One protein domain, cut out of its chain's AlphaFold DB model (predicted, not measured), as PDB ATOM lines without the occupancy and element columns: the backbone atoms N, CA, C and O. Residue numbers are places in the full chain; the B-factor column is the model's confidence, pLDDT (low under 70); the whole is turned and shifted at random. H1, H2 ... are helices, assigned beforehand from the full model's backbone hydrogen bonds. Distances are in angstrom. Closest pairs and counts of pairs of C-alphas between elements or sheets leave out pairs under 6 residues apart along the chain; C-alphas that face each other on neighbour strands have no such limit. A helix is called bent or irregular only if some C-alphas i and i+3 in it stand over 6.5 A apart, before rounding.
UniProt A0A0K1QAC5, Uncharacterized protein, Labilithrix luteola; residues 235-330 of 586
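This is residues 235 to 330 of the 586 residues of an uncharacterized protein of Labilithrix luteola (UniProt A0A0K1QAC5). Seven short helices are set round a core of loops, with the long stretch from H1 to H2 passing through the middle near Pro 261. H3 and H4 pack together at a steep tilt with H5 close by, H2 and H7 make a second pair, and H1 and H6 each sit apart from the other helices. The printed part has 96 residues, with H1 to H7 in order along it and no named strand; the class is all helix, though under half of the residues, 41, are in named elements. It is compact, with a radius of gyration of the C-alphas of 12.6 A, and rounded, spanning 34 by 28 by 27 A.

H1 is residues 238 to 242, from C-alpha 238 at (156.423, 160.266, 132.257). H2 is residues 265 to 269. H3, residues 279 to 286, is 12.0 A long and irregular: C-alphas 280 and 283 are 7.3 A apart. H4, residues 293 to 301, is 12.2 A long. H5 is residues 303 to 307, H6 residues 313 to 316, and H7 residues 325 to 329, ending at C-alpha 329 at (144.883, 157.882, 133.412).

H1 touches no helix. H2 touches H7, the closest C-alphas being those of Cys 267 and Arg 327, 4.9 A apart. H3 touches H4 at a steep tilt of 66 degrees, opposite ways; the closest C-alphas, of Cys 285 and Cys 296, are 5.3 A apart. H3 and H5 only just touch, with 3 pairs of C-alphas within 8 A, the closest those of Cys 279 and Cys 305 at 4.9 A. H6 touches no helix. In H4, H5 and H7 every O i to N i+4 pair is within hydrogen-bond range; H3 has 2 of 4, H1 and H2 0 of 1 each with 2 of 2 O i to N i+3 pairs, and H6 is too short for such a pair.

The C-alphas farthest apart, of Gly 255 and Pro 274, are 35.4 A apart. The printed part has no cut. The link from H1 to H2, 22 residues, is long. Mean pLDDT of the printed part is 88.5; residues 250 to 256 are under 70.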
ATOM      1  N   GLY A 235     156.581 167.005 133.284       90.50
ATOM      2  CA  GLY A 235     157.648 167.599 134.094       90.50
ATOM      3  C   GLY A 235     158.752 166.604 134.452       90.50
ATOM      4  O   GLY A 235     159.242 166.612 135.581       90.50
ATOM      5  N   GLY A 236     159.090 165.699 133.529       93.12
ATOM      6  CA  GLY A 236     160.096 164.660 133.736       93.12
ATOM      7  C   GLY A 236     159.617 163.439 134.514       93.12
ATOM      8  O   GLY A 236     160.438 162.721 135.070       93.12
ATOM      9  N   ARG A 237     158.305 163.196 134.608       92.69
ATOM     10  CA  ARG A 237     157.726 162.089 135.396       92.69
ATOM     11  C   ARG A 237     157.026 161.030 134.541       92.69
ATOM     12  O   ARG A 237     156.504 160.059 135.092       92.69
ATOM     13  N   GLY A 238     157.023 161.192 133.218       93.75
ATOM     14  CA  GLY A 238     156.423 160.266 132.257       93.75
ATOM     15  C   GLY A 238     156.918 158.835 132.403       93.75
ATOM     16  O   GLY A 238     156.116 157.899 132.397       93.75
ATOM     17  N   TRP A 239     158.223 158.680 132.653       93.31
ATOM     18  CA  TRP A 239     158.899 157.398 132.889       93.31
ATOM     19  C   TRP A 239     158.184 156.487 133.904       93.31
ATOM     20  O   TRP A 239     158.242 155.265 133.783       93.31
ATOM     21  N   GLY A 240     157.448 157.049 134.873       92.81
ATOM     22  CA  GLY A 240     156.712 156.277 135.876       92.81
ATOM     23  C   GLY A 240     155.671 155.319 135.283       92.81
ATOM     24  O   GLY A 240     155.370 154.289 135.891       92.81
ATOM     25  N   PHE A 241     155.158 155.597 134.078       92.81
ATOM     26  CA  PHE A 241     154.253 154.693 133.362       92.81
ATOM     27  C   PHE A 241     154.955 153.447 132.803       92.81
ATOM     28  O   PHE A 241     154.288 152.440 132.583       92.81
ATOM     29  N   ALA A 242     156.277 153.456 132.639       91.50
ATOM     30  CA  ALA A 242     157.047 152.285 132.215       91.50
ATOM     31  C   ALA A 242     157.391 151.324 133.375       91.50
ATOM     32  O   ALA A 242     157.812 150.193 133.134       91.50
ATOM     33  N   ASN A 243     157.194 151.729 134.635       89.38
ATOM     34  CA  ASN A 243     157.577 150.914 135.790       89.38
ATOM     35  C   ASN A 243     156.677 149.690 136.023       89.38
ATOM     36  O   ASN A 243     155.458 149.737 135.813       89.38
ATOM     37  N   ILE A 244     157.247 148.645 136.634       85.25
ATOM     38  CA  ILE A 244     156.491 147.575 137.305       85.25
ATOM     39  C   ILE A 244     156.004 148.015 138.681       85.25
ATOM     40  O   ILE A 244     155.201 147.318 139.249       85.25
ATOM     41  N   SER A 245     156.349 149.156 139.260       87.62
ATOM     42  CA  SER A 245     155.553 149.748 140.353       87.62
ATOM     43  C   SER A 245     155.457 151.249 140.159       87.62
ATOM     44  O   SER A 245     156.476 151.928 140.072       87.62
ATOM     45  N   PHE A 246     154.230 151.768 140.034       89.50
ATOM     46  CA  PHE A 246     154.035 153.173 139.705       89.50
ATOM     47  C   PHE A 246     154.517 154.033 140.885       89.50
ATOM     48  O   PHE A 246     154.030 153.839 142.010       89.50
ATOM     49  N   PRO A 247     155.462 154.965 140.668       87.19
ATOM     50  CA  PRO A 247     156.015 155.782 141.741       87.19
ATOM     51  C   PRO A 247     154.944 156.601 142.469       87.19
ATOM     52  O   PRO A 247     154.092 157.235 141.851       87.19
ATOM     53  N   GLY A 248     154.985 156.605 143.803       80.38
ATOM     54  CA  GLY A 248     154.032 157.369 144.619       80.38
ATOM     55  C   GLY A 248     152.621 156.772 144.693       80.38
ATOM     56  O   GLY A 248     151.711 157.436 145.189       80.38
ATOM     57  N   SER A 249     152.414 155.539 144.220       84.19
ATOM     58  CA  SER A 249     151.154 154.823 144.427       84.19
ATOM     59  C   SER A 249     151.003 154.393 145.891       84.19
ATOM     60  O   SER A 249     151.862 153.710 146.446       84.19
ATOM     61  N   ASN A 250     149.885 154.772 146.517       69.50
ATOM     62  CA  ASN A 250     149.567 154.430 147.912       69.50
ATOM     63  C   ASN A 250     148.823 153.088 148.048       69.50
ATOM     64  O   ASN A 250     148.371 152.742 149.141       69.50
ATOM     65  N   ALA A 251     148.648 152.356 146.946       60.12
ATOM     66  CA  ALA A 251     147.832 151.155 146.882       60.12
ATOM     67  C   ALA A 251     148.676 149.886 146.681       60.12
ATOM     68  O   ALA A 251     148.724 149.372 145.571       60.12
ATOM     69  N   PRO A 252     149.257 149.278 147.726       55.09
ATOM     70  CA  PRO A 252     149.343 147.834 147.752       55.09
ATOM     71  C   PRO A 252     148.008 147.334 148.312       55.09
ATOM     72  O   PRO A 252     147.860 147.144 149.523       55.09
ATOM     73  N   GLN A 253     146.987 147.148 147.468       51.03
ATOM     74  CA  GLN A 253     145.831 146.378 147.936       51.03
ATOM     75  C   GLN A 253     146.321 144.952 148.225       51.03
ATOM     76  O   GLN A 253     146.869 144.294 147.349       51.03
ATOM     77  N   ASN A 254     146.176 144.482 149.468       49.75
ATOM     78  CA  ASN A 254     146.476 143.099 149.874       49.75
ATOM     79  C   ASN A 254     147.875 142.567 149.473       49.75
ATOM     80  O   ASN A 254     148.011 141.392 149.145       49.75
ATOM     81  N   GLY A 255     148.917 143.408 149.516       56.44
ATOM     82  CA  GLY A 255     150.289 143.003 149.168       56.44
ATOM     83  C   GLY A 255     150.608 143.007 147.667       56.44
ATOM     84  O   GLY A 255     151.650 142.483 147.283       56.44
ATOM     85  N   GLY A 256     149.724 143.584 146.845       63.53
ATOM     86  CA  GLY A 256     149.936 143.827 145.421       63.53
ATOM     87  C   GLY A 256     150.883 144.991 145.120       63.53
ATOM     88  O   GLY A 256     151.449 145.636 146.008       63.53
ATOM     89  N   ARG A 257     151.054 145.238 143.827       81.75
ATOM     90  CA  ARG A 257     151.965 146.227 143.245       81.75
ATOM     91  C   ARG A 257     151.335 147.628 143.263       81.75
ATOM     92  O   ARG A 257     150.133 147.763 143.095       81.75
ATOM     93  N   GLY A 258     152.136 148.692 143.378       86.50
ATOM     94  CA  GLY A 258     151.627 150.053 143.165       86.50
ATOM     95  C   GLY A 258     151.186 150.290 141.712       86.50
ATOM     96  O   GLY A 258     152.010 150.192 140.799       86.50
ATOM     97  N   THR A 259     149.915 150.619 141.491       90.88
ATOM     98  CA  THR A 259     149.318 150.881 140.165       90.88
ATOM     99  C   THR A 259     149.279 152.367 139.812       90.88
ATOM    100  O   THR A 259     149.383 153.231 140.688       90.88
ATOM    101  N   ALA A 260     149.141 152.666 138.523       92.69
ATOM    102  CA  ALA A 260     149.008 154.009 137.984       92.69
ATOM    103  C   ALA A 260     147.688 154.683 138.423       92.69
ATOM    104  O   ALA A 260     146.671 154.013 138.660       92.69
ATOM    105  N   PRO A 261     147.686 156.021 138.559       93.94
ATOM    106  CA  PRO A 261     146.525 156.771 139.015       93.94
ATOM    107  C   PRO A 261     145.404 156.772 137.978       93.94
ATOM    108  O   PRO A 261     145.636 156.964 136.787       93.94
ATOM    109  N   ARG A 262     144.161 156.641 138.432       95.56
ATOM    110  CA  ARG A 262     142.986 156.768 137.568       95.56
ATOM    111  C   ARG A 262     142.835 158.195 137.052       95.56
ATOM    112  O   ARG A 262     143.313 159.167 137.639       95.56
ATOM    113  N   ALA A 263     142.107 158.312 135.955       96.69
ATOM    114  CA  ALA A 263     141.596 159.573 135.468       96.69
ATOM    115  C   ALA A 263     140.413 160.080 136.306       96.69
ATOM    116  O   ALA A 263     139.687 159.306 136.933       96.69
ATOM    117  N   THR A 264     140.177 161.385 136.230       96.75
ATOM    118  CA  THR A 264     138.920 162.021 136.652       96.75
ATOM    119  C   THR A 264     137.714 161.458 135.891       96.75
ATOM    120  O   THR A 264     137.823 160.961 134.765       96.75
ATOM    121  N   SER A 265     136.526 161.566 136.483       95.50
ATOM    122  CA  SER A 265     135.269 161.058 135.921       95.50
ATOM    123  C   SER A 265     134.924 161.635 134.540       95.50
ATOM    124  O   SER A 265     134.346 160.928 133.710       95.50
ATOM    125  N   ALA A 266     135.342 162.873 134.250       95.00
ATOM    126  CA  ALA A 266     135.155 163.520 132.951       95.00
ATOM    127  C   ALA A 266     135.808 162.736 131.798       95.00
ATOM    128  O   ALA A 266     135.219 162.609 130.720       95.00
ATOM    129  N   CYS A 267     136.980 162.139 132.038       95.88
ATOM    130  CA  CYS A 267     137.729 161.399 131.025       95.88
ATOM    131  C   CYS A 267     136.976 160.181 130.493       95.88
ATOM    132  O   CYS A 267     137.104 159.847 129.318       95.88
ATOM    133  N   ALA A 268     136.167 159.522 131.330       92.88
ATOM    134  CA  ALA A 268     135.427 158.331 130.927       92.88
ATOM    135  C   ALA A 268     134.388 158.626 129.830       92.88
ATOM    136  O   ALA A 268     134.147 157.762 128.978       92.88
ATOM    137  N   ALA A 269     133.798 159.827 129.867       87.81
ATOM    138  CA  ALA A 269     132.785 160.297 128.927       87.81
ATOM    139  C   ALA A 269     133.395 161.028 127.723       87.81
ATOM    140  O   ALA A 269     132.967 160.804 126.593       87.81
ATOM    141  N   ASN A 270     134.381 161.894 127.963       91.12
ATOM    142  CA  ASN A 270     135.059 162.659 126.926       91.12
ATOM    143  C   ASN A 270     136.538 162.870 127.306       91.12
ATOM    144  O   ASN A 270     136.848 163.799 128.056       91.12
ATOM    145  N   PRO A 271     137.466 162.056 126.771       93.62
ATOM    146  CA  PRO A 271     138.897 162.220 127.034       93.62
ATOM    147  C   PRO A 271     139.474 163.570 126.568       93.62
ATOM    148  O   PRO A 271     140.521 163.987 127.057       93.62
ATOM    149  N   GLY A 272     138.795 164.265 125.647       90.00
ATOM    150  CA  GLY A 272     139.160 165.607 125.187       90.00
ATOM    151  C   GLY A 272     138.588 166.754 126.030       90.00
ATOM    152  O   GLY A 272     138.799 167.915 125.684       90.00
ATOM    153  N   ALA A 273     137.838 166.469 127.101       91.50
ATOM    154  CA  ALA A 273     137.278 167.507 127.965       91.50
ATOM    155  C   ALA A 273     138.389 168.286 128.704       91.50
ATOM    156  O   ALA A 273     139.353 167.665 129.156       91.50
ATOM    157  N   PRO A 274     138.263 169.615 128.899       90.56
ATOM    158  CA  PRO A 274     139.206 170.391 129.708       90.56
ATOM    159  C   PRO A 274     139.359 169.861 131.139       90.56
ATOM    160  O   PRO A 274     140.438 169.947 131.714       90.56
ATOM    161  N   GLU A 275     138.295 169.282 131.695       93.81
ATOM    162  CA  GLU A 275     138.267 168.667 133.021       93.81
ATOM    163  C   GLU A 275     138.918 167.275 133.041       93.81
ATOM    164  O   GLU A 275     139.150 166.724 134.113       93.81
ATOM    165  N   CYS A 276     139.232 166.686 131.879       95.06
ATOM    166  CA  CYS A 276     139.892 165.391 131.816       95.06
ATOM    167  C   CYS A 276     141.374 165.499 132.216       95.06
ATOM    168  O   CYS A 276     142.257 165.815 131.408       95.06
ATOM    169  N   THR A 277     141.638 165.189 133.484       95.06
ATOM    170  CA  THR A 277     142.972 165.151 134.097       95.06
ATOM    171  C   THR A 277     143.166 163.915 134.988       95.06
ATOM    172  O   THR A 277     142.251 163.099 135.141       95.06
ATOM    173  N   SER A 278     144.368 163.753 135.544       95.38
ATOM    174  CA  SER A 278     144.777 162.605 136.363       95.38
ATOM    175  C   SER A 278     144.566 162.838 137.858       95.38
ATOM    176  O   SER A 278     144.944 163.885 138.388       95.38
ATOM    177  N   CYS A 279     144.083 161.816 138.568       94.94
ATOM    178  CA  CYS A 279     144.067 161.812 140.031       94.94
ATOM    179  C   CYS A 279     145.480 161.804 140.639       94.94
ATOM    180  O   CYS A 279     145.653 162.170 141.802       94.94
ATOM    181  N   GLY A 280     146.506 161.452 139.853       92.25
ATOM    182  CA  GLY A 280     147.907 161.463 140.281       92.25
ATOM    183  C   GLY A 280     148.419 162.850 140.674       92.25
ATOM    184  O   GLY A 280     149.389 162.957 141.420       92.25
ATOM    185  N   PHE A 281     147.744 163.919 140.243       92.25
ATOM    186  CA  PHE A 281     148.120 165.287 140.592       92.25
ATOM    187  C   PHE A 281     147.655 165.736 141.983       92.25
ATOM    188  O   PHE A 281     148.016 166.834 142.391       92.25
ATOM    189  N   ALA A 282     146.912 164.921 142.740       90.69
ATOM    190  CA  ALA A 282     146.348 165.327 144.032       90.69
ATOM    191  C   ALA A 282     147.404 165.855 145.025       90.69
ATOM    192  O   ALA A 282     147.216 166.910 145.631       90.69
ATOM    193  N   ALA A 283     148.547 165.170 145.154       87.69
ATOM    194  CA  ALA A 283     149.626 165.603 146.048       87.69
ATOM    195  C   ALA A 283     150.270 166.926 145.593       87.69
ATOM    196  O   ALA A 283     150.553 167.791 146.422       87.69
ATOM    197  N   ALA A 284     150.450 167.097 144.280       87.31
ATOM    198  CA  ALA A 284     150.982 168.321 143.690       87.31
ATOM    199  C   ALA A 284     149.976 169.491 143.789       87.31
ATOM    200  O   ALA A 284     150.339 170.646 143.979       87.31
ATOM    201  N   CYS A 285     148.676 169.220 143.722       90.75
ATOM    202  CA  CYS A 285     147.664 170.244 143.969       90.75
ATOM    203  C   CYS A 285     147.698 170.736 145.420       90.75
ATOM    204  O   CYS A 285     147.712 171.942 145.660       90.75
ATOM    205  N   ALA A 286     147.830 169.819 146.382       89.50
ATOM    206  CA  ALA A 286     147.861 170.155 147.804       89.50
ATOM    207  C   ALA A 286     149.076 171.009 148.223       89.50
ATOM    208  O   ALA A 286     148.980 171.776 149.181       89.50
ATOM    209  N   ASN A 287     150.218 170.889 147.536       87.00
ATOM    210  CA  ASN A 287     151.435 171.656 147.835       87.00
ATOM    211  C   ASN A 287     151.650 172.867 146.898       87.00
ATOM    212  O   ASN A 287     152.666 173.552 147.020       87.00
ATOM    213  N   GLY A 288     150.713 173.138 145.982       84.00
ATOM    214  CA  GLY A 288     150.792 174.248 145.028       84.00
ATOM    215  C   GLY A 288     151.767 174.043 143.864       84.00
ATOM    216  O   GLY A 288     152.031 175.000 143.143       84.00
ATOM    217  N   SER A 289     152.290 172.829 143.660       82.69
ATOM    218  CA  SER A 289     153.150 172.463 142.522       82.69
ATOM    219  C   SER A 289     152.404 171.674 141.436       82.69
ATOM    220  O   SER A 289     153.020 170.975 140.631       82.69
ATOM    221  N   GLY A 290     151.073 171.692 141.482       79.69
ATOM    222  CA  GLY A 290     150.186 170.947 140.600       79.69
ATOM    223  C   GLY A 290     149.989 171.609 139.237       79.69
ATOM    224  O   GLY A 290     150.655 172.586 138.900       79.69
ATOM    225  N   PRO A 291     149.048 171.090 138.431       83.81
ATOM    226  CA  PRO A 291     148.562 171.790 137.247       83.81
ATOM    227  C   PRO A 291     147.900 173.142 137.615       83.81
ATOM    228  O   PRO A 291     148.012 173.645 138.730       83.81
ATOM    229  N   SER A 292     147.192 173.769 136.669       88.19
ATOM    230  CA  SER A 292     146.478 175.025 136.939       88.19
ATOM    231  C   SER A 292     145.490 174.881 138.104       88.19
ATOM    232  O   SER A 292     144.942 173.801 138.324       88.19
ATOM    233  N   ALA A 293     145.210 175.987 138.804       90.00
ATOM    234  CA  ALA A 293     144.267 176.010 139.926       90.00
ATOM    235  C   ALA A 293     142.895 175.408 139.563       90.00
ATOM    236  O   ALA A 293     142.336 174.651 140.350       90.00
ATOM    237  N   ASP A 294     142.404 175.665 138.346       91.75
ATOM    238  CA  ASP A 294     141.153 175.084 137.842       91.75
ATOM    239  C   ASP A 294     141.222 173.551 137.747       91.75
ATOM    240  O   ASP A 294     140.300 172.859 138.171       91.75
ATOM    241  N   LEU A 295     142.333 172.999 137.247       91.75
ATOM    242  CA  LEU A 295     142.529 171.549 137.171       91.75
ATOM    243  C   LEU A 295     142.712 170.931 138.557       91.75
ATOM    244  O   LEU A 295     142.238 169.823 138.792       91.75
ATOM    245  N   CYS A 296     143.352 171.641 139.484       94.00
ATOM    246  CA  CYS A 296     143.439 171.189 140.867       94.00
ATOM    247  C   CYS A 296     142.074 171.159 141.551       94.00
ATOM    248  O   CYS A 296     141.749 170.163 142.192       94.00
ATOM    249  N   ALA A 297     141.225 172.163 141.321       94.75
ATOM    250  CA  ALA A 297     139.848 172.141 141.799       94.75
ATOM    251  C   ALA A 297     139.054 170.963 141.206       94.75
ATOM    252  O   ALA A 297     138.243 170.364 141.911       94.75
ATOM    253  N   VAL A 298     139.290 170.591 139.942       95.81
ATOM    254  CA  VAL A 298     138.689 169.381 139.356       95.81
ATOM    255  C   VAL A 298     139.154 168.128 140.100       95.81
ATOM    256  O   VAL A 298     138.312 167.348 140.533       95.81
ATOM    257  N   VAL A 299     140.464 167.944 140.298       95.56
ATOM    258  CA  VAL A 299     141.016 166.765 140.998       95.56
ATOM    259  C   VAL A 299     140.485 166.655 142.430       95.56
ATOM    260  O   VAL A 299     140.092 165.571 142.853       95.56
ATOM    261  N   GLU A 300     140.440 167.766 143.168       94.06
ATOM    262  CA  GLU A 300     139.976 167.806 144.562       94.06
ATOM    263  C   GLU A 300     138.492 167.453 144.714       94.06
ATOM    264  O   GLU A 300     138.101 166.825 145.699       94.06
ATOM    265  N   ASN A 301     137.663 167.842 143.742       94.94
ATOM    266  CA  ASN A 301     136.214 167.638 143.790       94.94
ATOM    267  C   ASN A 301     135.745 166.374 143.048       94.94
ATOM    268  O   ASN A 301     134.556 166.050 143.092       94.94
ATOM    269  N   ASP A 302     136.641 165.655 142.368       96.44
ATOM    270  CA  ASP A 302     136.270 164.474 141.596       96.44
ATOM    271  C   ASP A 302     136.024 163.242 142.505       96.44
ATOM    272  O   ASP A 302     136.845 162.897 143.370       96.44
ATOM    273  N   PRO A 303     134.896 162.527 142.328       94.56
ATOM    274  CA  PRO A 303     134.558 161.378 143.163       94.56
ATOM    275  C   PRO A 303     135.504 160.183 142.974       94.56
ATOM    276  O   PRO A 303     135.694 159.412 143.916       94.56
ATOM    277  N   ILE A 304     136.110 160.006 141.793       94.12
ATOM    278  CA  ILE A 304     137.097 158.942 141.564       94.12
ATOM    279  C   ILE A 304     138.370 159.272 142.336       94.12
ATOM    280  O   ILE A 304     138.853 158.430 143.096       94.12
ATOM    281  N   CYS A 305     138.863 160.505 142.211       93.81
ATOM    282  CA  CYS A 305     140.110 160.921 142.853       93.81
ATOM    283  C   CYS A 305     140.037 160.913 144.386       93.81
ATOM    284  O   CYS A 305     141.030 160.614 145.046       93.81
ATOM    285  N   SER A 306     138.864 161.171 144.965       90.06
ATOM    286  CA  SER A 306     138.670 161.158 146.422       90.06
ATOM    287  C   SER A 306     138.459 159.764 147.032       90.06
ATOM    288  O   SER A 306     138.698 159.590 148.226       90.06
ATOM    289  N   THR A 307     138.018 158.766 146.254       88.00
ATOM    290  CA  THR A 307     137.617 157.448 146.796       88.00
ATOM    291  C   THR A 307     138.473 156.285 146.310       88.00
ATOM    292  O   THR A 307     138.801 155.392 147.088       88.00
ATOM    293  N   THR A 308     138.827 156.271 145.026       89.62
ATOM    294  CA  THR A 308     139.532 155.168 144.364       89.62
ATOM    295  C   THR A 308     140.572 155.713 143.377       89.62
ATOM    296  O   THR A 308     140.472 155.438 142.189       89.62
ATOM    297  N   PRO A 309     141.572 156.502 143.820       91.25
ATOM    298  CA  PRO A 309     142.464 157.245 142.921       91.25
ATOM    299  C   PRO A 309     143.438 156.392 142.095       91.25
ATOM    300  O   PRO A 309     144.084 156.932 141.204       91.25
ATOM    301  N   TYR A 310     143.549 155.088 142.356       91.88
ATOM    302  CA  TYR A 310     144.445 154.156 141.662       91.88
ATOM    303  C   TYR A 310     143.667 152.925 141.180       91.88
ATOM    304  O   TYR A 310     142.628 152.583 141.754       91.88
ATOM    305  N   TYR A 311     144.145 152.286 140.113       90.81
ATOM    306  CA  TYR A 311     143.547 151.061 139.571       90.81
ATOM    307  C   TYR A 311     143.817 149.834 140.451       90.81
ATOM    308  O   TYR A 311     144.714 149.842 141.292       90.81
ATOM    309  N   ALA A 312     143.049 148.764 140.253       86.25
ATOM    310  CA  ALA A 312     143.438 147.443 140.740       86.25
ATOM    311  C   ALA A 312     144.487 146.823 139.799       86.25
ATOM    312  O   ALA A 312     144.524 147.172 138.622       86.25
ATOM    313  N   ASP A 313     145.281 145.865 140.287       83.06
ATOM    314  CA  ASP A 313     146.385 145.252 139.525       83.06
ATOM    315  C   ASP A 313     145.954 144.716 138.145       83.06
ATOM    316  O   ASP A 313     146.662 144.917 137.164       83.06
ATOM    317  N   ARG A 314     144.763 144.102 138.034       85.12
ATOM    318  CA  ARG A 314     144.207 143.614 136.751       85.12
ATOM    319  C   ARG A 314     144.025 144.732 135.721       85.12
ATOM    320  O   ARG A 314     144.219 144.501 134.533       85.12
ATOM    321  N   ASP A 315     143.611 145.912 136.174       88.25
ATOM    322  CA  ASP A 315     143.254 147.040 135.311       88.25
ATOM    323  C   ASP A 315     144.463 147.935 134.991       88.25
ATOM    324  O   ASP A 315     144.306 148.937 134.297       88.25
ATOM    325  N   ASP A 316     145.652 147.603 135.502       89.81
ATOM    326  CA  ASP A 316     146.924 148.295 135.260       89.81
ATOM    327  C   ASP A 316     148.105 147.303 135.208       89.81
ATOM    328  O   ASP A 316     149.178 147.513 135.787       89.81
ATOM    329  N   SER A 317     147.900 146.187 134.505       87.12
ATOM    330  CA  SER A 317     148.999 145.307 134.111       87.12
ATOM    331  C   SER A 317     149.974 146.078 133.202       87.12
ATOM    332  O   SER A 317     149.531 146.914 132.411       87.12
ATOM    333  N   PRO A 318     151.295 145.828 133.281       83.25
ATOM    334  CA  PRO A 318     152.254 146.399 132.332       83.25
ATOM    335  C   PRO A 318     151.852 146.152 130.868       83.25
ATOM    336  O   PRO A 318     151.755 147.110 130.104       83.25
ATOM    337  N   ASP A 319     151.485 144.909 130.543       81.06
ATOM    338  CA  ASP A 319     151.159 144.445 129.186       81.06
ATOM    339  C   ASP A 319     149.901 145.105 128.588       81.06
ATOM    340  O   ASP A 319     149.718 145.142 127.375       81.06
ATOM    341  N   ALA A 320     149.010 145.661 129.419       87.12
ATOM    342  CA  ALA A 320     147.826 146.393 128.964       87.12
ATOM    343  C   ALA A 320     147.757 147.817 129.527       87.12
ATOM    344  O   ALA A 320     146.687 148.434 129.579       87.12
ATOM    345  N   ARG A 321     148.873 148.400 129.966       91.44
ATOM    346  CA  ARG A 321     148.860 149.790 130.434       91.44
ATOM    347  C   ARG A 321     148.621 150.753 129.278       91.44
ATOM    348  O   ARG A 321     147.786 151.641 129.402       91.44
ATOM    349  N   PHE A 322     149.271 150.540 128.140       92.75
ATOM    350  CA  PHE A 322     149.345 151.507 127.041       92.75
ATOM    351  C   PHE A 322     148.187 151.430 126.041       92.75
ATOM    352  O   PHE A 322     148.375 151.464 124.832       92.75
ATOM    353  N   PHE A 323     146.953 151.383 126.548       92.69
ATOM    354  CA  PHE A 323     145.766 151.601 125.724       92.69
ATOM    355  C   PHE A 323     144.866 152.659 126.343       92.69
ATOM    356  O   PHE A 323     144.705 152.720 127.562       92.69
ATOM    357  N   GLN A 324     144.239 153.477 125.492       92.81
ATOM    358  CA  GLN A 324     143.313 154.544 125.896       92.81
ATOM    359  C   GLN A 324     143.862 155.422 127.048       92.81
ATOM    360  O   GLN A 324     143.115 155.777 127.965       92.81
ATOM    361  N   MET A 325     145.153 155.785 126.992       93.81
ATOM    362  CA  MET A 325     145.897 156.435 128.084       93.81
ATOM    363  C   MET A 325     145.161 157.638 128.675       93.81
ATOM    364  O   MET A 325     144.860 157.667 129.869       93.81
ATOM    365  N   LYS A 326     144.735 158.577 127.822       93.75
ATOM    366  CA  LYS A 326     143.998 159.767 128.258       93.75
ATOM    367  C   LYS A 326     142.686 159.430 128.973       93.75
ATOM    368  O   LYS A 326     142.383 160.013 130.008       93.75
ATOM    369  N   ARG A 327     141.918 158.464 128.458       95.06
ATOM    370  CA  ARG A 327     140.651 158.028 129.067       95.06
ATOM    371  C   ARG A 327     140.875 157.363 130.425       95.06
ATOM    372  O   ARG A 327     140.074 157.561 131.334       95.06
ATOM    373  N   ARG A 328     141.932 156.551 130.545       95.12
ATOM    374  CA  ARG A 328     142.202 155.722 131.727       95.12
ATOM    375  C   ARG A 328     142.967 156.451 132.818       95.12
ATOM    376  O   ARG A 328     142.607 156.297 133.983       95.12
ATOM    377  N   PHE A 329     143.960 157.252 132.465       96.00
ATOM    378  CA  PHE A 329     144.883 157.882 133.412       96.00
ATOM    379  C   PHE A 329     144.794 159.412 133.418       96.00
ATOM    380  O   PHE A 329     145.379 160.056 134.285       96.00
ATOM    381  N   GLY A 330     144.047 160.013 132.484       95.56
ATOM    382  CA  GLY A 330     143.858 161.463 132.400       95.56
ATOM    383  C   GLY A 330     145.027 162.204 131.753       95.56
ATOM    384  O   GLY A 330     144.972 163.426 131.620       95.56
TER     385      GLY A 330